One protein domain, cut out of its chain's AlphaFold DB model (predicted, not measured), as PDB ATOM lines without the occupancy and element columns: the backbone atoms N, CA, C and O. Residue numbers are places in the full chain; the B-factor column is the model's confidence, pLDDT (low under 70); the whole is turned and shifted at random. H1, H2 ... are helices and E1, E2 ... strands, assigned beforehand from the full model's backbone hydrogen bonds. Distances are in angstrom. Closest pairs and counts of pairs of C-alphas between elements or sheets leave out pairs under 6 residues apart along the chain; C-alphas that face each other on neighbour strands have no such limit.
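AT A GLANCE: This is residues 89 to 261 of the 949 residues of an uncharacterized protein of Limihaloglobus sulfuriphilus (UniProt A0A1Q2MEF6). Two strongly twisted sheets sit face to face as a sandwich, their strands crossed at 48 degrees: the sheet E2 E1 E4 E7, curled like part of a barrel, and a larger branched sheet of E3, E5, E6, E8, E9 and E10. Two small helices, H1 and H2, lie far out at opposite ends of the long axis. The printed part has 173 residues, with two named helices and ten named strands that follow along the chain as E1 H1 E2 E3 E4 E5 E6 E7 E8 E9 E10 H2; the four-strand sheet is antiparallel, the branched one mixed. The class is mostly strand; the whole is compact, with a radius of gyration of the C-alphas of 17.6 A and spans of 54 by 37 by 35 A.

IN THESE COORDINATES: E1, residues 89 to 100, runs 33.2 A from C-alpha 89 at (187.716, 220.495, 179.368). H1 is residues 102 to 106, E2 113 to 115 and E3 123 to 125. E4, residues 129 to 138, spans 28.4 A, and E5, 151 to 160, 28.9 A. E6 is residues 165 to 172, and E7 183 to 190. E8, residues 198 to 209, spans 32.0 A. E9, residues 223 to 235, spans 33.5 A and bends by 70 degrees at residue 226. E10 is residues 247 to 251. H2, residues 258 to 261, ends at C-alpha 261 at (187.826, 200.429, 167.980).

HOW THE PARTS SIT: In the branched sheet, E8 and E10 lie on opposite sides of E9, and E3 is on the same side as E10. E8 and E9 form a hairpin, with N 204 and O 228 2.8 A apart; so do E9 and E10, with N 229 and O 248 at 2.8 A, and E8, E9 and E10 make a meander, each strand the antiparallel neighbour of the one before. E3 is parallel to E9, with N 124 and O 233 at 2.9 A. E5 is antiparallel to E8, with N 155 and O 205 at 2.9 A, and forms a hairpin with E6, with N 156 and O 169 at 2.9 A. In the other sheet, inner strands E1 and E4 have N 96 and O 131 at 2.8 A, E4 and E7 N 132 and O 188 at 2.9 A, and E2 and E1 N 114 and O 99 at 2.8 A. Between the sheets, the closest C-alphas of E6 and E7 are those of Glu 169 and Val 190, 6.9 A. H1 only grazes the sheet E2 E1 E4 E7, with residues 102 to 105; H2 is not on either sheet. The O i to N i+4 pair of H1 is within hydrogen-bond range; H2 is too short for one.

THE WHOLE: The C-alphas farthest apart are those of Gly 107 and Tyr 259, 57.4 A. The printed part has no cut. The links E4 to E5, E8 to E9 and E9 to E10 are long. The mean pLDDT of the printed part is 77.7; 48 residues are under 70, among them 210 to 221 and 253 to 261.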
ATOM      1  N   ASP A  89     188.266 219.161 179.120       92.31
ATOM      2  CA  ASP A  89     187.716 220.495 179.368       92.31
ATOM      3  C   ASP A  89     188.217 221.447 178.281       92.31
ATOM      4  O   ASP A  89     189.382 221.406 177.878       92.31
ATOM      5  N   VAL A  90     187.329 222.300 177.778       91.12
ATOM      6  CA  VAL A  90     187.634 223.209 176.671       91.12
ATOM      7  C   VAL A  90     187.139 224.602 177.013       91.12
ATOM      8  O   VAL A  90     185.955 224.829 177.259       91.12
ATOM      9  N   ARG A  91     188.055 225.570 176.968       89.19
ATOM     10  CA  ARG A  91     187.778 226.971 177.294       89.19
ATOM     11  C   ARG A  91     188.143 227.874 176.126       89.19
ATOM     12  O   ARG A  91     189.287 227.891 175.682       89.19
ATOM     13  N   LEU A  92     187.190 228.671 175.645       87.56
ATOM     14  CA  LEU A  92     187.462 229.711 174.647       87.56
ATOM     15  C   LEU A  92     188.216 230.877 175.310       87.56
ATOM     16  O   LEU A  92     187.665 231.567 176.164       87.56
ATOM     17  N   LEU A  93     189.463 231.108 174.898       85.06
ATOM     18  CA  LEU A  93     190.337 232.146 175.457       85.06
ATOM     19  C   LEU A  93     190.189 233.489 174.747       85.06
ATOM     20  O   LEU A  93     190.124 234.541 175.382       85.06
ATOM     21  N   LYS A  94     190.178 233.470 173.411       84.44
ATOM     22  CA  LYS A  94     190.103 234.683 172.590       84.44
ATOM     23  C   LYS A  94     189.484 234.395 171.230       84.44
ATOM     24  O   LYS A  94     189.575 233.291 170.700       84.44
ATOM     25  N   VAL A  95     188.887 235.436 170.662       86.06
ATOM     26  CA  VAL A  95     188.447 235.476 169.269       86.06
ATOM     27  C   VAL A  95     189.194 236.616 168.607       86.06
ATOM     28  O   VAL A  95     189.264 237.694 169.183       86.06
ATOM     29  N   THR A  96     189.760 236.410 167.424       85.50
ATOM     30  CA  THR A  96     190.547 237.435 166.735       85.50
ATOM     31  C   THR A  96     190.189 237.517 165.260       85.50
ATOM     32  O   THR A  96     190.439 236.603 164.480       85.50
ATOM     33  N   GLY A  97     189.613 238.646 164.865       85.44
ATOM     34  CA  GLY A  97     189.363 238.994 163.475       85.44
ATOM     35  C   GLY A  97     190.599 239.561 162.775       85.44
ATOM     36  O   GLY A  97     191.313 240.394 163.334       85.44
ATOM     37  N   ALA A  98     190.816 239.156 161.529       86.06
ATOM     38  CA  ALA A  98     191.881 239.637 160.666       86.06
ATOM     39  C   ALA A  98     191.317 240.032 159.295       86.06
ATOM     40  O   ALA A  98     190.568 239.270 158.679       86.06
ATOM     41  N   ASP A  99     191.683 241.221 158.818       86.19
ATOM     42  CA  ASP A  99     191.329 241.702 157.482       86.19
ATOM     43  C   ASP A  99     192.535 241.679 156.557       86.19
ATOM     44  O   ASP A  99     193.658 241.961 156.967       86.19
ATOM     45  N   PHE A 100     192.286 241.387 155.286       82.12
ATOM     46  CA  PHE A 100     193.297 241.483 154.245       82.12
ATOM     47  C   PHE A 100     193.788 242.930 154.077       82.12
ATOM     48  O   PHE A 100     192.990 243.868 154.096       82.12
ATOM     49  N   SER A 101     195.093 243.113 153.880       84.25
ATOM     50  CA  SER A 101     195.725 244.422 153.711       84.25
ATOM     51  C   SER A 101     196.469 244.520 152.385       84.25
ATOM     52  O   SER A 101     197.590 244.033 152.244       84.25
ATOM     53  N   GLU A 102     195.873 245.235 151.428       78.19
ATOM     54  CA  GLU A 102     196.515 245.542 150.141       78.19
ATOM     55  C   GLU A 102     197.821 246.329 150.328       78.19
ATOM     56  O   GLU A 102     198.793 246.092 149.619       78.19
ATOM     57  N   ALA A 103     197.888 247.210 151.334       81.75
ATOM     58  CA  ALA A 103     199.108 247.949 151.657       81.75
ATOM     59  C   ALA A 103     200.259 247.018 152.071       81.75
ATOM     60  O   ALA A 103     201.392 247.226 151.640       81.75
ATOM     61  N   LYS A 104     199.979 245.972 152.864       81.50
ATOM     62  CA  LYS A 104     200.985 244.963 153.218       81.50
ATOM     63  C   LYS A 104     201.410 244.133 152.011       81.50
ATOM     64  O   LYS A 104     202.605 243.931 151.834       81.50
ATOM     65  N   VAL A 105     200.471 243.721 151.156       72.12
ATOM     66  CA  VAL A 105     200.789 242.990 149.915       72.12
ATOM     67  C   VAL A 105     201.688 243.813 149.001       72.12
ATOM     68  O   VAL A 105     202.754 243.345 148.611       72.12
ATOM     69  N   ASN A 106     201.314 245.064 148.730       69.94
ATOM     70  CA  ASN A 106     202.101 245.973 147.895       69.94
ATOM     71  C   ASN A 106     203.457 246.321 148.531       69.94
ATOM     72  O   ASN A 106     204.412 246.618 147.819       69.94
ATOM     73  N   GLY A 107     203.549 246.276 149.862       74.19
ATOM     74  CA  GLY A 107     204.791 246.452 150.614       74.19
ATOM     75  C   GLY A 107     205.635 245.182 150.773       74.19
ATOM     76  O   GLY A 107     206.705 245.260 151.371       74.19
ATOM     77  N   GLY A 108     205.176 244.018 150.294       72.25
ATOM     78  CA  GLY A 108     205.871 242.737 150.479       72.25
ATOM     79  C   GLY A 108     205.961 242.280 151.944       72.25
ATOM     80  O   GLY A 108     206.912 241.588 152.312       72.25
ATOM     81  N   VAL A 109     205.004 242.692 152.782       82.50
ATOM     82  CA  VAL A 109     204.922 242.356 154.211       82.50
ATOM     83  C   VAL A 109     204.033 241.129 154.408       82.50
ATOM     84  O   VAL A 109     202.869 241.120 154.001       82.50
ATOM     85  N   TYR A 110     204.571 240.118 155.085       85.06
ATOM     86  CA  TYR A 110     203.867 238.894 155.455       85.06
ATOM     87  C   TYR A 110     203.600 238.859 156.978       85.06
ATOM     88  O   TYR A 110     204.460 239.326 157.719       85.06
ATOM     89  N   PRO A 111     202.443 238.341 157.450       85.94
ATOM     90  CA  PRO A 111     201.278 237.945 156.659       85.94
ATOM     91  C   PRO A 111     200.517 239.163 156.097       85.94
ATOM     92  O   PRO A 111     200.538 240.243 156.701       85.94
ATOM     93  N   PRO A 112     199.792 239.016 154.966       83.00
ATOM     94  CA  PRO A 112     199.092 240.113 154.288       83.00
ATOM     95  C   PRO A 112     197.777 240.505 154.989       83.00
ATOM     96  O   PRO A 112     196.789 240.866 154.347       83.00
ATOM     97  N   ILE A 113     197.740 240.414 156.317       84.94
ATOM     98  CA  ILE A 113     196.568 240.690 157.147       84.94
ATOM     99  C   ILE A 113     196.884 241.727 158.218       84.94
ATOM    100  O   ILE A 113     198.013 241.858 158.697       84.94
ATOM    101  N   VAL A 114     195.860 242.475 158.607       87.62
ATOM    102  CA  VAL A 114     195.860 243.326 159.791       87.62
ATOM    103  C   VAL A 114     194.949 242.673 160.814       87.62
ATOM    104  O   VAL A 114     193.751 242.493 160.589       87.62
ATOM    105  N   VAL A 115     195.559 242.295 161.929       85.81
ATOM    106  CA  VAL A 115     194.884 241.692 163.070       85.81
ATOM    107  C   VAL A 115     194.208 242.808 163.864       85.81
ATOM    108  O   VAL A 115     194.842 243.804 164.208       85.81
ATOM    109  N   GLY A 116     192.907 242.678 164.114       79.62
ATOM    110  CA  GLY A 116     192.178 243.597 164.984       79.62
ATOM    111  C   GLY A 116     192.190 243.129 166.438       79.62
ATOM    112  O   GLY A 116     192.269 241.935 166.716       79.62
ATOM    113  N   ASN A 117     192.051 244.070 167.374       67.75
ATOM    114  CA  ASN A 117     191.858 243.745 168.786       67.75
ATOM    115  C   ASN A 117     190.434 243.237 169.005       67.75
ATOM    116  O   ASN A 117     189.476 243.991 168.830       67.75
ATOM    117  N   TYR A 118     190.297 241.987 169.432       64.88
ATOM    118  CA  TYR A 118     189.006 241.422 169.797       64.88
ATOM    119  C   TYR A 118     189.142 240.629 171.097       64.88
ATOM    120  O   TYR A 118     190.052 239.823 171.266       64.88
ATOM    121  N   GLY A 119     188.249 240.927 172.040       63.16
ATOM    122  CA  GLY A 119     188.023 240.113 173.230       63.16
ATOM    123  C   GLY A 119     186.945 239.059 172.970       63.16
ATOM    124  O   GLY A 119     186.347 239.014 171.895       63.16
ATOM    125  N   ILE A 120     186.670 238.227 173.972       69.44
ATOM    126  CA  ILE A 120     185.576 237.248 173.947       69.44
ATOM    127  C   ILE A 120     184.242 238.008 173.789       69.44
ATOM    128  O   ILE A 120     183.840 238.735 174.695       69.44
ATOM    129  N   SER A 121     183.572 237.874 172.639       74.00
ATOM    130  CA  SER A 121     182.326 238.589 172.323       74.00
ATOM    131  C   SER A 121     181.322 237.690 171.622       74.00
ATOM    132  O   SER A 121     181.625 237.128 170.573       74.00
ATOM    133  N   SER A 122     180.092 237.631 172.135       77.38
ATOM    134  CA  SER A 122     178.974 236.955 171.462       77.38
ATOM    135  C   SER A 122     178.547 237.625 170.149       77.38
ATOM    136  O   SER A 122     177.758 237.056 169.401       77.38
ATOM    137  N   VAL A 123     179.074 238.811 169.829       84.50
ATOM    138  CA  VAL A 123     178.902 239.465 168.526       84.50
ATOM    139  C   VAL A 123     180.267 239.700 167.897       84.50
ATOM    140  O   VAL A 123     181.084 240.466 168.415       84.50
ATOM    141  N   ILE A 124     180.506 239.039 166.768       84.06
ATOM    142  CA  ILE A 124     181.777 239.040 166.050       84.06
ATOM    143  C   ILE A 124     181.582 239.830 164.750       84.06
ATOM    144  O   ILE A 124     180.674 239.522 163.970       84.06
ATOM    145  N   PRO A 125     182.395 240.867 164.483       81.81
ATOM    146  CA  PRO A 125     182.323 241.558 163.209       81.81
ATOM    147  C   PRO A 125     182.791 240.619 162.103       81.81
ATOM    148  O   PRO A 125     183.788 239.914 162.254       81.81
ATOM    149  N   LYS A 126     182.105 240.637 160.963       83.81
ATOM    150  CA  LYS A 126     182.569 239.886 159.797       83.81
ATOM    151  C   LYS A 126     183.914 240.441 159.325       83.81
ATOM    152  O   LYS A 126     184.048 241.639 159.076       83.81
ATOM    153  N   LYS A 127     184.892 239.549 159.203       86.19
ATOM    154  CA  LYS A 127     186.259 239.836 158.754       86.19
ATOM    155  C   LYS A 127     186.646 238.927 157.606       86.19
ATOM    156  O   LYS A 127     185.914 237.976 157.306       86.19
ATOM    157  N   TYR A 128     187.791 239.198 156.980       82.19
ATOM    158  CA  TYR A 128     188.371 238.237 156.042       82.19
ATOM    159  C   TYR A 128     188.546 236.873 156.724       82.19
ATOM    160  O   TYR A 128     188.072 235.861 156.221       82.19
ATOM    161  N   MET A 129     189.101 236.847 157.931       83.94
ATOM    162  CA  MET A 129     189.253 235.629 158.722       83.94
ATOM    163  C   MET A 129     188.990 235.909 160.195       83.94
ATOM    164  O   MET A 129     189.292 236.994 160.683       83.94
ATOM    165  N   THR A 130     188.447 234.934 160.907       85.31
ATOM    166  CA  THR A 130     188.266 234.978 162.357       85.31
ATOM    167  C   THR A 130     188.922 233.756 162.963       85.31
ATOM    168  O   THR A 130     188.681 232.648 162.510       85.31
ATOM    169  N   HIS A 131     189.740 233.957 163.982       86.44
ATOM    170  CA  HIS A 131     190.438 232.898 164.691       86.44
ATOM    171  C   HIS A 131     189.830 232.712 166.071       86.44
ATOM    172  O   HIS A 131     189.573 233.696 166.764       86.44
ATOM    173  N   PHE A 132     189.635 231.464 166.473       86.62
ATOM    174  CA  PHE A 132     189.159 231.082 167.794       86.62
ATOM    175  C   PHE A 132     190.290 230.350 168.507       86.62
ATOM    176  O   PHE A 132     190.757 229.326 168.015       86.62
ATOM    177  N   THR A 133     190.758 230.881 169.634       87.44
ATOM    178  CA  THR A 133     191.795 230.229 170.440       87.44
ATOM    179  C   THR A 133     191.164 229.573 171.653       87.44
ATOM    180  O   THR A 133     190.457 230.230 172.420       87.44
ATOM    181  N   PHE A 134     191.469 228.298 171.840       87.81
ATOM    182  CA  PHE A 134     190.980 227.450 172.912       87.81
ATOM    183  C   PHE A 134     192.133 227.012 173.809       87.81
ATOM    184  O   PHE A 134     193.233 226.768 173.319       87.81
ATOM    185  N   LEU A 135     191.855 226.877 175.101       91.06
ATOM    186  CA  LEU A 135     192.632 226.065 176.025       91.06
ATOM    187  C   LEU A 135     191.938 224.711 176.126       91.06
ATOM    188  O   LEU A 135     190.739 224.668 176.412       91.06
ATOM    189  N   VAL A 136     192.673 223.637 175.879       90.81
ATOM    190  CA  VAL A 136     192.171 222.265 175.938       90.81
ATOM    191  C   VAL A 136     192.938 221.539 177.028       90.81
ATOM    192  O   VAL A 136     194.162 221.483 176.977       90.81
ATOM    193  N   GLU A 137     192.222 221.009 178.010       93.19
ATOM    194  CA  GLU A 137     192.772 220.274 179.146       93.19
ATOM    195  C   GLU A 137     192.315 218.818 179.082       93.19
ATOM    196  O   GLU A 137     191.121 218.540 178.928       93.19
ATOM    197  N   ASN A 138     193.258 217.886 179.203       92.44
ATOM    198  CA  ASN A 138     192.948 216.465 179.286       92.44
ATOM    199  C   ASN A 138     192.417 216.150 180.689       92.44
ATOM    200  O   ASN A 138     193.166 216.174 181.664       92.44
ATOM    201  N   THR A 139     191.121 215.852 180.795       92.56
ATOM    202  CA  THR A 139     190.451 215.531 182.070       92.56
ATOM    203  C   THR A 139     190.093 214.050 182.195       92.56
ATOM    204  O   THR A 139     189.473 213.640 183.178       92.56
ATOM    205  N   GLY A 140     190.464 213.257 181.191       90.06
ATOM    206  CA  GLY A 140     190.254 211.822 181.138       90.06
ATOM    207  C   GLY A 140     191.294 211.027 181.928       90.06
ATOM    208  O   GLY A 140     191.936 211.527 182.848       90.06
ATOM    209  N   ASP A 141     191.453 209.760 181.561       90.62
ATOM    210  CA  ASP A 141     192.452 208.831 182.115       90.62
ATOM    211  C   ASP A 141     193.382 208.254 181.033       90.62
ATOM    212  O   ASP A 141     194.168 207.342 181.287       90.62
ATOM    213  N   THR A 142     193.294 208.807 179.826       89.12
ATOM    214  CA  THR A 142     194.055 208.390 178.654       89.12
ATOM    215  C   THR A 142     195.067 209.466 178.295       89.12
ATOM    216  O   THR A 142     194.708 210.639 178.192       89.12
ATOM    217  N   ILE A 143     196.329 209.091 178.118       89.62
ATOM    218  CA  ILE A 143     197.374 209.965 177.587       89.62
ATOM    219  C   ILE A 143     196.998 210.285 176.140       89.62
ATOM    220  O   ILE A 143     196.770 209.376 175.351       89.62
ATOM    221  N   TRP A 144     196.891 211.569 175.793       86.75
ATOM    222  CA  TRP A 144     196.751 211.948 174.389       86.75
ATOM    223  C   TRP A 144     198.141 212.035 173.800       86.75
ATOM    224  O   TRP A 144     198.848 213.022 174.015       86.75
ATOM    225  N   ASP A 145     198.547 210.979 173.125       79.00
ATOM    226  CA  ASP A 145     199.807 210.919 172.415       79.00
ATOM    227  C   ASP A 145     199.600 211.180 170.913       79.00
ATOM    228  O   ASP A 145     198.490 211.160 170.375       79.00
ATOM    229  N   ALA A 146     200.705 211.528 170.263       69.56
ATOM    230  CA  ALA A 146     200.805 211.609 168.811       69.56
ATOM    231  C   ALA A 146     201.513 210.364 168.248       69.56
ATOM    232  O   ALA A 146     202.001 210.398 167.117       69.56
ATOM    233  N   GLU A 147     201.699 209.348 169.090       69.69
ATOM    234  CA  GLU A 147     202.678 208.282 168.948       69.69
ATOM    235  C   GLU A 147     201.978 206.963 169.123       69.69
ATOM    236  O   GLU A 147     201.776 206.487 170.235       69.69
ATOM    237  N   GLY A 148     201.596 206.373 168.015       58.28
ATOM    238  CA  GLY A 148     200.696 205.267 168.123       58.28
ATOM    239  C   GLY A 148     199.728 205.220 166.980       58.28
ATOM    240  O   GLY A 148     199.416 206.203 166.295       58.28
ATOM    241  N   TYR A 149     199.130 204.055 166.903       62.06
ATOM    242  CA  TYR A 149     197.793 203.886 166.404       62.06
ATOM    243  C   TYR A 149     196.792 204.695 167.246       62.06
ATOM    244  O   TYR A 149     196.592 204.402 168.412       62.06
ATOM    245  N   GLY A 150     196.123 205.688 166.655       66.31
ATOM    246  CA  GLY A 150     195.139 206.525 167.355       66.31
ATOM    247  C   GLY A 150     195.650 207.940 167.626       66.31
ATOM    248  O   GLY A 150     196.786 208.154 168.017       66.31
ATOM    249  N   GLN A 151     194.812 208.944 167.377       72.81
ATOM    250  CA  GLN A 151     195.175 210.347 167.593       72.81
ATOM    251  C   GLN A 151     193.965 211.174 168.005       72.81
ATOM    252  O   GLN A 151     192.813 210.805 167.758       72.81
ATOM    253  N   ILE A 152     194.241 212.372 168.504       78.62
ATOM    254  CA  ILE A 152     193.233 213.408 168.659       78.62
ATOM    255  C   ILE A 152     193.246 214.352 167.452       78.62
ATOM    256  O   ILE A 152     194.277 214.806 166.953       78.62
ATOM    257  N   ARG A 153     192.048 214.647 166.964       80.25
ATOM    258  CA  ARG A 153     191.762 215.646 165.943       80.25
ATOM    259  C   ARG A 153     190.838 216.693 166.530       80.25
ATOM    260  O   ARG A 153     189.897 216.364 167.244       80.25
ATOM    261  N   LEU A 154     191.049 217.949 166.157       82.50
ATOM    262  CA  LEU A 154     190.167 219.043 166.529       82.50
ATOM    263  C   LEU A 154     189.545 219.662 165.284       82.50
ATOM    264  O   LEU A 154     190.219 219.956 164.296       82.50
ATOM    265  N   THR A 155     188.236 219.857 165.322       84.81
ATOM    266  CA  THR A 155     187.480 220.409 164.196       84.81
ATOM    267  C   THR A 155     186.596 221.536 164.678       84.81
ATOM    268  O   THR A 155     185.931 221.404 165.698       84.81
ATOM    269  N   LEU A 156     186.570 222.648 163.949       87.56
ATOM    270  CA  LEU A 156     185.647 223.741 164.214       87.56
ATOM    271  C   LEU A 156     184.554 223.759 163.150       87.56
ATOM    272  O   LEU A 156     184.795 224.108 161.994       87.56
ATOM    273  N   ASN A 157     183.343 223.416 163.578       89.06
ATOM    274  CA  ASN A 157     182.147 223.373 162.753       89.06
ATOM    275  C   ASN A 157     181.261 224.586 163.033       89.06
ATOM    276  O   ASN A 157     180.897 224.848 164.181       89.06
ATOM    277  N   LEU A 158     180.871 225.315 161.987       90.44
ATOM    278  CA  LEU A 158     179.896 226.402 162.096       90.44
ATOM    279  C   LEU A 158     178.521 225.961 161.615       90.44
ATOM    280  O   LEU A 158     178.363 225.576 160.456       90.44
ATOM    281  N   VAL A 159     177.520 226.101 162.482       91.88
ATOM    282  CA  VAL A 159     176.121 225.766 162.199       91.88
ATOM    283  C   VAL A 159     175.266 227.018 162.366       91.88
ATOM    284  O   VAL A 159     175.298 227.661 163.413       91.88
ATOM    285  N   ALA A 160     174.517 227.401 161.336       91.56
ATOM    286  CA  ALA A 160     173.574 228.512 161.417       91.56
ATOM    287  C   ALA A 160     172.379 228.175 162.324       91.56
ATOM    288  O   ALA A 160     172.099 227.013 162.609       91.56
ATOM    289  N   ALA A 161     171.631 229.195 162.750       90.00
ATOM    290  CA  ALA A 161     170.448 229.019 163.600       90.00
ATOM    291  C   ALA A 161     169.351 228.111 162.995       90.00
ATOM    292  O   ALA A 161     168.519 227.593 163.736       90.00
ATOM    293  N   ASP A 162     169.338 227.919 161.672       89.06
ATOM    294  CA  ASP A 162     168.432 227.009 160.959       89.06
ATOM    295  C   ASP A 162     168.965 225.564 160.836       89.06
ATOM    296  O   ASP A 162     168.295 224.710 160.261       89.06
ATOM    297  N   GLY A 163     170.154 225.284 161.382       88.69
ATOM    298  CA  GLY A 163     170.828 223.988 161.308       88.69
ATOM    299  C   GLY A 163     171.762 223.813 160.106       88.69
ATOM    300  O   GLY A 163     172.398 222.768 159.994       88.69
ATOM    301  N   THR A 164     171.885 224.804 159.216       88.38
ATOM    302  CA  THR A 164     172.741 224.703 158.022       88.38
ATOM    303  C   THR A 164     174.231 224.755 158.394       88.38
ATOM    304  O   THR A 164     174.655 225.732 159.021       88.38
ATOM    305  N   PRO A 165     175.060 223.771 157.993       86.62
ATOM    306  CA  PRO A 165     176.509 223.831 158.182       86.62
ATOM    307  C   PRO A 165     177.160 224.773 157.155       86.62
ATOM    308  O   PRO A 165     176.809 224.748 155.976       86.62
ATOM    309  N   TYR A 166     178.116 225.600 157.589       79.69
ATOM    310  CA  TYR A 166     178.778 226.601 156.733       79.69
ATOM    311  C   TYR A 166     180.286 226.423 156.579       79.69
ATOM    312  O   TYR A 166     180.836 226.840 155.561       79.69
ATOM    313  N   ASN A 167     180.967 225.869 157.579       69.25
ATOM    314  CA  ASN A 167     182.401 225.628 157.495       69.25
ATOM    315  C   ASN A 167     182.804 224.476 158.412       69.25
ATOM    316  O   ASN A 167     182.292 224.394 159.529       69.25
ATOM    317  N   GLU A 168     183.741 223.664 157.937       66.19
ATOM    318  CA  GLU A 168     184.460 222.649 158.702       66.19
ATOM    319  C   GLU A 168     185.949 222.949 158.514       66.19
ATOM    320  O   GLU A 168     186.489 222.781 157.422       66.19
ATOM    321  N   GLU A 169     186.606 223.447 159.559       68.31
ATOM    322  CA  GLU A 169     188.062 223.610 159.563       68.31
ATOM    323  C   GLU A 169     188.644 222.557 160.489       68.31
ATOM    324  O   GLU A 169     188.244 222.441 161.647       68.31
ATOM    325  N   THR A 170     189.563 221.763 159.956       62.62
ATOM    326  CA  THR A 170     190.142 220.613 160.645       62.62
ATOM    327  C   THR A 170     191.616 220.854 160.905       62.62
ATOM    328  O   THR A 170     192.362 221.158 159.975       62.62
ATOM    329  N   ILE A 171     192.042 220.649 162.151       66.69
ATOM    330  CA  ILE A 171     193.450 220.585 162.538       66.69
ATOM    331  C   ILE A 171     193.661 219.324 163.383       66.69
ATOM    332  O   ILE A 171     192.961 219.096 164.365       66.69
ATOM    333  N   ASN A 172     194.643 218.500 163.023       61.72
ATOM    334  CA  ASN A 172     195.074 217.379 163.866       61.72
ATOM    335  C   ASN A 172     196.061 217.893 164.934       61.72
ATOM    336  O   ASN A 172     196.948 218.688 164.609       61.72
ATOM    337  N   TYR A 173     195.865 217.523 166.206       68.62
ATOM    338  CA  TYR A 173     196.670 217.985 167.353       68.62
ATOM    339  C   TYR A 173     196.353 217.130 168.598       68.62
ATOM    340  O   TYR A 173     195.183 216.765 168.729       68.62
ATOM    341  N   PRO A 174     197.267 216.879 169.565       54.38
ATOM    342  CA  PRO A 174     198.607 217.448 169.817       54.38
ATOM    343  C   PRO A 174     199.799 216.612 169.329       54.38
ATOM    344  O   PRO A 174     199.651 215.441 169.031       54.38
ATOM    345  N   MET A 175     200.977 217.252 169.234       60.50
ATOM    346  CA  MET A 175     202.282 216.640 168.875       60.50
ATOM    347  C   MET A 175     203.108 216.186 170.081       60.50
ATOM    348  O   MET A 175     204.123 215.497 169.942       60.50
ATOM    349  N   ASP A 176     202.683 216.648 171.249       72.94
ATOM    350  CA  ASP A 176     203.273 216.364 172.539       72.94
ATOM    351  C   ASP A 176     202.289 215.470 173.283       72.94
ATOM    352  O   ASP A 176     201.077 215.654 173.145       72.94
ATOM    353  N   TYR A 177     202.793 214.558 174.111       85.31
ATOM    354  CA  TYR A 177     201.928 213.831 175.031       85.31
ATOM    355  C   TYR A 177     201.255 214.812 175.985       85.31
ATOM    356  O   TYR A 177     201.938 215.560 176.691       85.31
ATOM    357  N   VAL A 178     199.931 214.760 176.039       89.69
ATOM    358  CA  VAL A 178     199.130 215.503 177.008       89.69
ATOM    359  C   VAL A 178     198.614 214.498 178.021       89.69
ATOM    360  O   VAL A 178     197.636 213.787 177.781       89.69
ATOM    361  N   TYR A 179     199.302 214.412 179.158       92.94
ATOM    362  CA  TYR A 179     198.891 213.537 180.251       92.94
ATOM    363  C   TYR A 179     197.615 214.082 180.913       92.94
ATOM    364  O   TYR A 179     197.378 215.291 180.894       92.94
ATOM    365  N   PRO A 180     196.806 213.232 181.566       93.00
ATOM    366  CA  PRO A 180     195.682 213.687 182.376       93.00
ATOM    367  C   PRO A 180     196.080 214.760 183.402       93.00
ATOM    368  O   PRO A 180     196.954 214.527 184.252       93.00
ATOM    369  N   GLY A 181     195.408 215.912 183.323       93.00
ATOM    370  CA  GLY A 181     195.667 217.145 184.073       93.00
ATOM    371  C   GLY A 181     196.545 218.171 183.343       93.00
ATOM    372  O   GLY A 181     196.715 219.286 183.837       93.00
ATOM    373  N   GLU A 182     197.120 217.825 182.190       93.94
ATOM    374  CA  GLU A 182     197.873 218.751 181.340       93.94
ATOM    375  C   GLU A 182     196.959 219.432 180.311       93.94
ATOM    376  O   GLU A 182     195.858 218.968 180.006       93.94
ATOM    377  N   TYR A 183     197.421 220.561 179.771       92.50
ATOM    378  CA  TYR A 183     196.662 221.371 178.823       92.50
ATOM    379  C   TYR A 183     197.541 221.954 177.718       92.50
ATOM    380  O   TYR A 183     198.753 222.104 177.873       92.50
ATOM    381  N   PHE A 184     196.910 222.356 176.618       89.19
ATOM    382  CA  PHE A 184     197.542 223.108 175.538       89.19
ATOM    383  C   PHE A 184     196.614 224.190 174.981       89.19
ATOM    384  O   PHE A 184     195.393 224.132 175.130       89.19
ATOM    385  N   GLU A 185     197.204 225.180 174.313       88.00
ATOM    386  CA  GLU A 185     196.462 226.182 173.549       88.00
ATOM    387  C   GLU A 185     196.443 225.828 172.062       88.00
ATOM    388  O   GLU A 185     197.459 225.432 171.489       88.00
ATOM    389  N   ILE A 186     195.295 226.016 171.412       84.75
ATOM    390  CA  ILE A 186     195.139 225.834 169.966       84.75
ATOM    391  C   ILE A 186     194.312 226.961 169.367       84.75
ATOM    392  O   ILE A 186     193.342 227.420 169.960       84.75
ATOM    393  N   THR A 187     194.690 227.416 168.172       84.38
ATOM    394  CA  THR A 187     193.961 228.449 167.428       84.38
ATOM    395  C   THR A 187     193.416 227.874 166.127       84.38
ATOM    396  O   THR A 187     194.187 227.378 165.314       84.38
ATOM    397  N   LEU A 188     192.101 227.972 165.922       84.88
ATOM    398  CA  LEU A 188     191.400 227.472 164.737       84.88
ATOM    399  C   LEU A 188     190.865 228.656 163.905       84.88
ATOM    400  O   LEU A 188     190.104 229.473 164.440       84.88
ATOM    401  N   PRO A 189     191.266 228.805 162.628       83.56
ATOM    402  CA  PRO A 189     190.761 229.855 161.751       83.56
ATOM    403  C   PRO A 189     189.373 229.515 161.193       83.56
ATOM    404  O   PRO A 189     188.991 228.359 161.075       83.56
ATOM    405  N   VAL A 190     188.629 230.544 160.795       83.19
ATOM    406  CA  VAL A 190     187.392 230.476 160.011       83.19
ATOM    407  C   VAL A 190     187.413 231.608 158.991       83.19
ATOM    408  O   VAL A 190     187.532 232.784 159.348       83.19
ATOM    409  N   PHE A 191     187.190 231.293 157.718       81.12
ATOM    410  CA  PHE A 191     187.021 232.294 156.661       81.12
ATOM    411  C   PHE A 191     185.646 232.965 156.703       81.12
ATOM    412  O   PHE A 191     184.782 232.751 155.847       81.12
ATOM    413  N   THR A 192     185.434 233.832 157.692       82.12
ATOM    414  CA  THR A 192     184.137 234.481 157.924       82.12
ATOM    415  C   THR A 192     183.633 235.308 156.745       82.12
ATOM    416  O   THR A 192     182.429 235.531 156.658       82.12
ATOM    417  N   TYR A 193     184.483 235.714 155.791       82.38
ATOM    418  CA  TYR A 193     184.029 236.407 154.577       82.38
ATOM    419  C   TYR A 193     183.051 235.574 153.731       82.38
ATOM    420  O   TYR A 193     182.145 236.149 153.117       82.38
ATOM    421  N   ARG A 194     183.191 234.240 153.745       83.56
ATOM    422  CA  ARG A 194     182.321 233.290 153.028       83.56
ATOM    423  C   ARG A 194     181.021 232.985 153.774       83.56
ATOM    424  O   ARG A 194     180.079 232.488 153.170       83.56
ATOM    425  N   VAL A 195     180.953 233.320 155.060       85.56
ATOM    426  CA  VAL A 195     179.808 233.023 155.926       85.56
ATOM    427  C   VAL A 195     178.820 234.204 155.903       85.56
ATOM    428  O   VAL A 195     179.247 235.358 156.055       85.56
ATOM    429  N   PRO A 196     177.511 233.994 155.670       89.56
ATOM    430  CA  PRO A 196     176.508 235.058 155.734       89.56
ATOM    431  C   PRO A 196     176.438 235.735 157.110       89.56
ATOM    432  O   PRO A 196     176.886 235.197 158.119       89.56
ATOM    433  N   TYR A 197     175.853 236.928 157.180       90.56
ATOM    434  CA  TYR A 197     175.525 237.524 158.479       90.56
ATOM    435  C   TYR A 197     174.400 236.733 159.152       90.56
ATOM    436  O   TYR A 197     173.513 236.229 158.464       90.56
ATOM    437  N   GLY A 198     174.416 236.638 160.481       90.69
ATOM    438  CA  GLY A 198     173.418 235.868 161.224       90.69
ATOM    439  C   GLY A 198     173.947 235.290 162.529       90.69
ATOM    440  O   GLY A 198     175.084 235.552 162.920       90.69
ATOM    441  N   SER A 199     173.102 234.516 163.208       91.88
ATOM    442  CA  SER A 199     173.467 233.792 164.427       91.88
ATOM    443  C   SER A 199     173.930 232.379 164.101       91.88
ATOM    444  O   SER A 199     173.312 231.689 163.287       91.88
ATOM    445  N   TYR A 200     174.997 231.967 164.772       92.31
ATOM    446  CA  TYR A 200     175.690 230.707 164.571       92.31
ATOM    447  C   TYR A 200     176.009 230.054 165.910       92.31
ATOM    448  O   TYR A 200     176.268 230.731 166.906       92.31
ATOM    449  N   THR A 201     176.059 228.732 165.892       92.75
ATOM    450  CA  THR A 201     176.729 227.924 166.902       92.75
ATOM    451  C   THR A 201     178.050 227.451 166.312       92.75
ATOM    452  O   THR A 201     178.073 226.838 165.243       92.75
ATOM    453  N   ALA A 202     179.149 227.752 166.993       91.06
ATOM    454  CA  ALA A 202     180.432 227.115 166.747       91.06
ATOM    455  C   ALA A 202     180.534 225.864 167.618       91.06
ATOM    456  O   ALA A 202     180.334 225.948 168.829       91.06
ATOM    457  N   ASN A 203     180.856 224.732 167.001       91.69
ATOM    458  CA  ASN A 203     181.130 223.467 167.670       91.69
ATOM    459  C   ASN A 203     182.602 223.129 167.459       91.69
ATOM    460  O   ASN A 203     183.018 222.857 166.333       91.69
ATOM    461  N   MET A 204     183.382 223.200 168.530       91.12
ATOM    462  CA  MET A 204     184.741 222.687 168.566       91.12
ATOM    463  C   MET A 204     184.670 221.225 169.007       91.12
ATOM    464  O   MET A 204     184.309 220.930 170.144       91.12
ATOM    465  N   ASP A 205     184.951 220.334 168.068       88.50
ATOM    466  CA  ASP A 205     184.839 218.891 168.208       88.50
ATOM    467  C   ASP A 205     186.230 218.295 168.397       88.50
ATOM    468  O   ASP A 205     187.094 218.454 167.535       88.50
ATOM    469  N   ILE A 206     186.427 217.596 169.511       87.00
ATOM    470  CA  ILE A 206     187.583 216.745 169.778       87.00
ATOM    471  C   ILE A 206     187.190 215.334 169.368       87.00
ATOM    472  O   ILE A 206     186.302 214.714 169.958       87.00
ATOM    473  N   ILE A 207     187.826 214.861 168.311       82.56
ATOM    474  CA  ILE A 207     187.541 213.605 167.640       82.56
ATOM    475  C   ILE A 207     188.732 212.693 167.880       82.56
ATOM    476  O   ILE A 207     189.862 213.042 167.551       82.56
ATOM    477  N   TYR A 208     188.479 211.518 168.430       80.69
ATOM    478  CA  TYR A 208     189.461 210.455 168.453       80.69
ATOM    479  C   TYR A 208     189.459 209.752 167.098       80.69
ATOM    480  O   TYR A 208     188.492 209.093 166.711       80.69
ATOM    481  N   CYS A 209     190.545 209.916 166.357       72.50
ATOM    482  CA  CYS A 209     190.774 209.210 165.108       72.50
ATOM    483  C   CYS A 209     191.585 207.948 165.408       72.50
ATOM    484  O   CYS A 209     192.800 207.929 165.229       72.50
ATOM    485  N   GLY A 210     190.889 206.918 165.880       64.75
ATOM    486  CA  GLY A 210     191.340 205.527 165.833       64.75
ATOM    487  C   GLY A 210     190.650 204.774 164.695       64.75
ATOM    488  O   GLY A 210     190.091 205.379 163.778       64.75
ATOM    489  N   GLN A 211     190.643 203.445 164.750       56.41
ATOM    490  CA  GLN A 211     189.996 202.629 163.727       56.41
ATOM    491  C   GLN A 211     188.474 202.828 163.735       56.41
ATOM    492  O   GLN A 211     187.752 202.238 164.537       56.41
ATOM    493  N   GLU A 212     187.944 203.640 162.819       47.03
ATOM    494  CA  GLU A 212     186.505 203.646 162.580       47.03
ATOM    495  C   GLU A 212     186.121 202.550 161.573       47.03
ATOM    496  O   GLU A 212     186.722 202.372 160.516       47.03
ATOM    497  N   ILE A 213     185.066 201.809 161.914       41.25
ATOM    498  CA  ILE A 213     184.547 200.597 161.257       41.25
ATOM    499  C   ILE A 213     184.106 200.809 159.789       41.25
ATOM    500  O   ILE A 213     183.787 199.831 159.104       41.25
ATOM    501  N   THR A 214     184.093 202.037 159.267       39.94
ATOM    502  CA  THR A 214     183.484 202.335 157.962       39.94
ATOM    503  C   THR A 214     184.479 202.203 156.807       39.94
ATOM    504  O   THR A 214     185.521 202.845 156.773       39.94
ATOM    505  N   GLN A 215     184.129 201.350 155.842       39.44
ATOM    506  CA  GLN A 215     184.960 200.868 154.729       39.44
ATOM    507  C   GLN A 215     185.528 201.931 153.764       39.44
ATOM    508  O   GLN A 215     186.175 201.533 152.807       39.44
ATOM    509  N   ASP A 216     185.315 203.240 153.948       36.22
ATOM    510  CA  ASP A 216     185.440 204.170 152.811       36.22
ATOM    511  C   ASP A 216     185.976 205.588 153.080       36.22
ATOM    512  O   ASP A 216     185.968 206.393 152.145       36.22
ATOM    513  N   ARG A 217     186.418 205.992 154.285       40.53
ATOM    514  CA  ARG A 217     186.765 207.418 154.491       40.53
ATOM    515  C   ARG A 217     187.971 207.690 155.390       40.53
ATOM    516  O   ARG A 217     188.026 207.234 156.518       40.53
ATOM    517  N   PHE A 218     188.877 208.475 154.793       46.72
ATOM    518  CA  PHE A 218     189.904 209.407 155.284       46.72
ATOM    519  C   PHE A 218     190.171 209.560 156.795       46.72
ATOM    520  O   PHE A 218     189.295 209.410 157.632       46.72
ATOM    521  N   ILE A 219     191.338 210.161 157.076       47.34
ATOM    522  CA  ILE A 219     191.766 210.882 158.305       47.34
ATOM    523  C   ILE A 219     190.681 211.842 158.880       47.34
ATOM    524  O   ILE A 219     190.817 212.385 159.970       47.34
ATOM    525  N   GLY A 220     189.588 212.065 158.144       49.94
ATOM    526  CA  GLY A 220     188.429 212.867 158.518       49.94
ATOM    527  C   GLY A 220     187.334 212.140 159.317       49.94
ATOM    528  O   GLY A 220     186.331 212.771 159.641       49.94
ATOM    529  N   ASN A 221     187.488 210.858 159.636       60.00
ATOM    530  CA  ASN A 221     186.486 210.085 160.370       60.00
ATOM    531  C   ASN A 221     187.046 209.609 161.718       60.00
ATOM    532  O   ASN A 221     188.243 209.360 161.852       60.00
ATOM    533  N   GLY A 222     186.195 209.556 162.736       71.50
ATOM    534  CA  GLY A 222     186.596 209.237 164.098       71.50
ATOM    535  C   GLY A 222     185.450 209.422 165.080       71.50
ATOM    536  O   GLY A 222     184.391 209.958 164.748       71.50
ATOM    537  N   ILE A 223     185.680 208.991 166.312       77.81
ATOM    538  CA  ILE A 223     184.680 209.021 167.372       77.81
ATOM    539  C   ILE A 223     184.713 210.403 168.020       77.81
ATOM    540  O   ILE A 223     185.747 210.844 168.517       77.81
ATOM    541  N   LEU A 224     183.580 211.108 168.012       84.62
ATOM    542  CA  LEU A 224     183.441 212.367 168.744       84.62
ATOM    543  C   LEU A 224     183.561 212.093 170.250       84.62
ATOM    544  O   LEU A 224     182.702 211.421 170.816       84.62
ATOM    545  N   MET A 225     184.594 212.645 170.887       85.31
ATOM    546  CA  MET A 225     184.863 212.461 172.318       85.31
ATOM    547  C   MET A 225     184.334 213.627 173.143       85.31
ATOM    548  O   MET A 225     183.632 213.421 174.131       85.31
ATOM    549  N   THR A 226     184.612 214.852 172.701       89.06
ATOM    550  CA  THR A 226     184.175 216.073 173.385       89.06
ATOM    551  C   THR A 226     183.694 217.088 172.365       89.06
ATOM    552  O   THR A 226     184.321 217.279 171.326       89.06
ATOM    553  N   ARG A 227     182.596 217.779 172.670       92.44
ATOM    554  CA  ARG A 227     182.126 218.943 171.916       92.44
ATOM    555  C   ARG A 227     182.046 220.151 172.828       92.44
ATOM    556  O   ARG A 227     181.336 220.141 173.826       92.44
ATOM    557  N   CYS A 228     182.728 221.217 172.443       92.62
ATOM    558  CA  CYS A 228     182.576 222.538 173.024       92.62
ATOM    559  C   CYS A 228     181.742 223.412 172.085       92.62
ATOM    560  O   CYS A 228     182.210 223.824 171.022       92.62
ATOM    561  N   SER A 229     180.514 223.724 172.488       93.00
ATOM    562  CA  SER A 229     179.582 224.541 171.710       93.00
ATOM    563  C   SER A 229     179.461 225.946 172.280       93.00
ATOM    564  O   SER A 229     179.339 226.132 173.489       93.00
ATOM    565  N   PHE A 230     179.444 226.956 171.415       91.00
ATOM    566  CA  PHE A 230     179.154 228.327 171.824       91.00
ATOM    567  C   PHE A 230     178.428 229.124 170.739       91.00
ATOM    568  O   PHE A 230     178.690 228.989 169.544       91.00
ATOM    569  N   GLY A 231     177.498 229.976 171.172       90.25
ATOM    570  CA  GLY A 231     176.710 230.830 170.287       90.25
ATOM    571  C   GLY A 231     177.377 232.179 170.028       90.25
ATOM    572  O   GLY A 231     177.884 232.820 170.951       90.25
ATOM    573  N   PHE A 232     177.329 232.642 168.781       89.00
ATOM    574  CA  PHE A 232     177.741 233.991 168.400       89.00
ATOM    575  C   PHE A 232     176.918 234.531 167.226       89.00
ATOM    576  O   PHE A 232     176.262 233.790 166.496       89.00
ATOM    577  N   THR A 233     176.966 235.841 167.011       89.12
ATOM    578  CA  THR A 233     176.337 236.512 165.872       89.12
ATOM    579  C   THR A 233     177.400 237.185 165.011       89.12
ATOM    580  O   THR A 233     178.147 238.033 165.499       89.12
ATOM    581  N   LEU A 234     177.439 236.850 163.718       88.62
ATOM    582  CA  LEU A 234     178.197 237.595 162.714       88.62
ATOM    583  C   LEU A 234     177.420 238.845 162.305       88.62
ATOM    584  O   LEU A 234     176.317 238.750 161.765       88.62
ATOM    585  N   SER A 235     178.017 240.015 162.525       84.44
ATOM    586  CA  SER A 235     177.374 241.320 162.328       84.44
ATOM    587  C   SER A 235     178.257 242.296 161.541       84.44
ATOM    588  O   SER A 235     179.481 242.162 161.494       84.44
ATOM    589  N   THR A 236     177.632 243.303 160.927       76.19
ATOM    590  CA  THR A 236     178.306 244.484 160.361       76.19
ATOM    591  C   THR A 236     178.695 245.509 161.430       76.19
ATOM    592  O   THR A 236     179.554 246.354 161.184       76.19
ATOM    593  N   THR A 237     178.089 245.438 162.619       67.56
ATOM    594  CA  THR A 237     178.251 246.413 163.705       67.56
ATOM    595  C   THR A 237     178.879 245.743 164.927       67.56
ATOM    596  O   THR A 237     178.384 244.710 165.373       67.56
ATOM    597  N   LEU A 238     179.928 246.347 165.495       62.97
ATOM    598  CA  LEU A 238     180.435 246.019 166.833       62.97
ATOM    599  C   LEU A 238     179.523 246.689 167.876       62.97
ATOM    600  O   LEU A 238     179.542 247.919 167.960       62.97
ATOM    601  N   PRO A 239     178.702 245.960 168.651       54.91
ATOM    602  CA  PRO A 239     178.006 246.575 169.772       54.91
ATOM    603  C   PRO A 239     179.015 246.969 170.861       54.91
ATOM    604  O   PRO A 239     180.051 246.327 171.039       54.91
ATOM    605  N   GLY A 240     178.718 248.051 171.582       56.44
ATOM    606  CA  GLY A 240     179.503 248.462 172.743       56.44
ATOM    607  C   GLY A 240     179.409 247.432 173.872       56.44
ATOM    608  O   GLY A 240     178.317 246.949 174.146       56.44
ATOM    609  N   MET A 241     180.559 247.158 174.502       51.56
ATOM    610  CA  MET A 241     180.819 246.208 175.601       51.56
ATOM    611  C   MET A 241     180.232 244.793 175.393       51.56
ATOM    612  O   MET A 241     179.029 244.591 175.539       51.56
ATOM    613  N   PRO A 242     181.076 243.794 175.082       55.53
ATOM    614  CA  PRO A 242     180.624 242.446 174.758       55.53
ATOM    615  C   PRO A 242     179.983 241.732 175.954       55.53
ATOM    616  O   PRO A 242     180.451 241.850 177.087       55.53
ATOM    617  N   SER A 243     178.957 240.921 175.684       58.22
ATOM    618  CA  SER A 243     178.551 239.859 176.606       58.22
ATOM    619  C   SER A 243     179.546 238.696 176.492       58.22
ATOM    620  O   SER A 243     179.906 238.333 175.364       58.22
ATOM    621  N   PRO A 244     179.986 238.097 177.614       62.09
ATOM    622  CA  PRO A 244     180.859 236.930 177.578       62.09
ATOM    623  C   PRO A 244     180.192 235.774 176.824       62.09
ATOM    624  O   PRO A 244     178.983 235.561 176.928       62.09
ATOM    625  N   ILE A 245     180.992 235.033 176.056       71.31
ATOM    626  CA  ILE A 245     180.560 233.802 175.396       71.31
ATOM    627  C   ILE A 245     180.481 232.710 176.468       71.31
ATOM    628  O   ILE A 245     181.493 232.377 177.082       71.31
ATOM    629  N   SER A 246     179.294 232.147 176.693       71.62
ATOM    630  CA  SER A 246     179.148 230.914 177.468       71.62
ATOM    631  C   SER A 246     179.376 229.719 176.545       71.62
ATOM    632  O   SER A 246     178.591 229.511 175.617       71.62
ATOM    633  N   ALA A 247     180.437 228.957 176.795       83.06
ATOM    634  CA  ALA A 247     180.656 227.672 176.148       83.06
ATOM    635  C   ALA A 247     179.996 226.553 176.965       83.06
ATOM    636  O   ALA A 247     180.011 226.584 178.196       83.06
ATOM    637  N   THR A 248     179.415 225.575 176.280       88.38
ATOM    638  CA  THR A 248     178.927 224.325 176.867       88.38
ATOM    639  C   THR A 248     179.824 223.192 176.401       88.38
ATOM    640  O   THR A 248     179.998 223.015 175.197       88.38
ATOM    641  N   VAL A 249     180.381 222.436 177.344       88.75
ATOM    642  CA  VAL A 249     181.213 221.266 177.053       88.75
ATOM    643  C   VAL A 249     180.384 220.010 177.293       88.75
ATOM    644  O   VAL A 249     179.862 219.800 178.387       88.75
ATOM    645  N   GLU A 250     180.258 219.188 176.261       90.44
ATOM    646  CA  GLU A 250     179.633 217.872 176.306       90.44
ATOM    647  C   GLU A 250     180.711 216.810 176.095       90.44
ATOM    648  O   GLU A 250     181.408 216.824 175.080       90.44
ATOM    649  N   ASN A 251     180.848 215.891 177.051       85.88
ATOM    650  CA  ASN A 251     181.734 214.735 176.941       85.88
ATOM    651  C   ASN A 251     180.907 213.495 176.586       85.88
ATOM    652  O   ASN A 251     179.939 213.165 177.273       85.88
ATOM    653  N   TYR A 252     181.309 212.799 175.528       79.12
ATOM    654  CA  TYR A 252     180.686 211.574 175.019       79.12
ATOM    655  C   TYR A 252     181.488 210.313 175.403       79.12
ATOM    656  O   TYR A 252     181.175 209.210 174.957       79.12
ATOM    657  N   ALA A 253     182.504 210.479 176.256       58.78
ATOM    658  CA  ALA A 253     183.593 209.539 176.521       58.78
ATOM    659  C   ALA A 253     183.232 208.242 177.276       58.78
ATOM    660  O   ALA A 253     184.110 207.424 177.524       58.78
ATOM    661  N   ASP A 254     181.962 208.005 177.616       55.47
ATOM    662  CA  ASP A 254     181.551 206.763 178.297       55.47
ATOM    663  C   ASP A 254     181.295 205.595 177.321       55.47
ATOM    664  O   ASP A 254     180.863 204.510 177.714       55.47
ATOM    665  N   GLN A 255     181.590 205.772 176.029       53.03
ATOM    666  CA  GLN A 255     181.648 204.665 175.073       53.03
ATOM    667  C   GLN A 255     182.982 203.918 175.212       53.03
ATOM    668  O   GLN A 255     183.802 203.927 174.297       53.03
ATOM    669  N   ARG A 256     183.186 203.248 176.359       55.03
ATOM    670  CA  ARG A 256     184.234 202.232 176.585       55.03
ATOM    671  C   ARG A 256     184.028 201.062 175.633       55.03
ATOM    672  O   ARG A 256     183.515 200.009 175.996       55.03
ATOM    673  N   ASN A 257     184.369 201.272 174.376       51.28
ATOM    674  CA  ASN A 257     184.156 200.315 173.312       51.28
ATOM    675  C   ASN A 257     185.502 200.002 172.676       51.28
ATOM    676  O   ASN A 257     185.648 200.041 171.460       51.28
ATOM    677  N   PHE A 258     186.480 199.642 173.512       54.50
ATOM    678  CA  PHE A 258     187.767 199.121 173.061       54.50
ATOM    679  C   PHE A 258     187.586 198.018 171.986       54.50
ATOM    680  O   PHE A 258     188.295 198.001 170.986       54.50
ATOM    681  N   TYR A 259     186.523 197.204 172.100       50.16
ATOM    682  CA  TYR A 259     186.115 196.184 171.111       50.16
ATOM    683  C   TYR A 259     185.501 196.695 169.807       50.16
ATOM    684  O   TYR A 259     185.448 195.953 168.829       50.16
ATOM    685  N   ALA A 260     184.984 197.921 169.775       44.41
ATOM    686  CA  ALA A 260     184.507 198.537 168.540       44.41
ATOM    687  C   ALA A 260     185.633 199.272 167.792       44.41
ATOM    688  O   ALA A 260     185.465 199.592 166.618       44.41
ATOM    689  N   VAL A 261     186.756 199.547 168.466       46.56
ATOM    690  CA  VAL A 261     187.826 200.429 167.980       46.56
ATOM    691  C   VAL A 261     189.037 199.660 167.451       46.56
ATOM    692  O   VAL A 261     189.799 200.228 166.685       46.56
TER     693      VAL A 261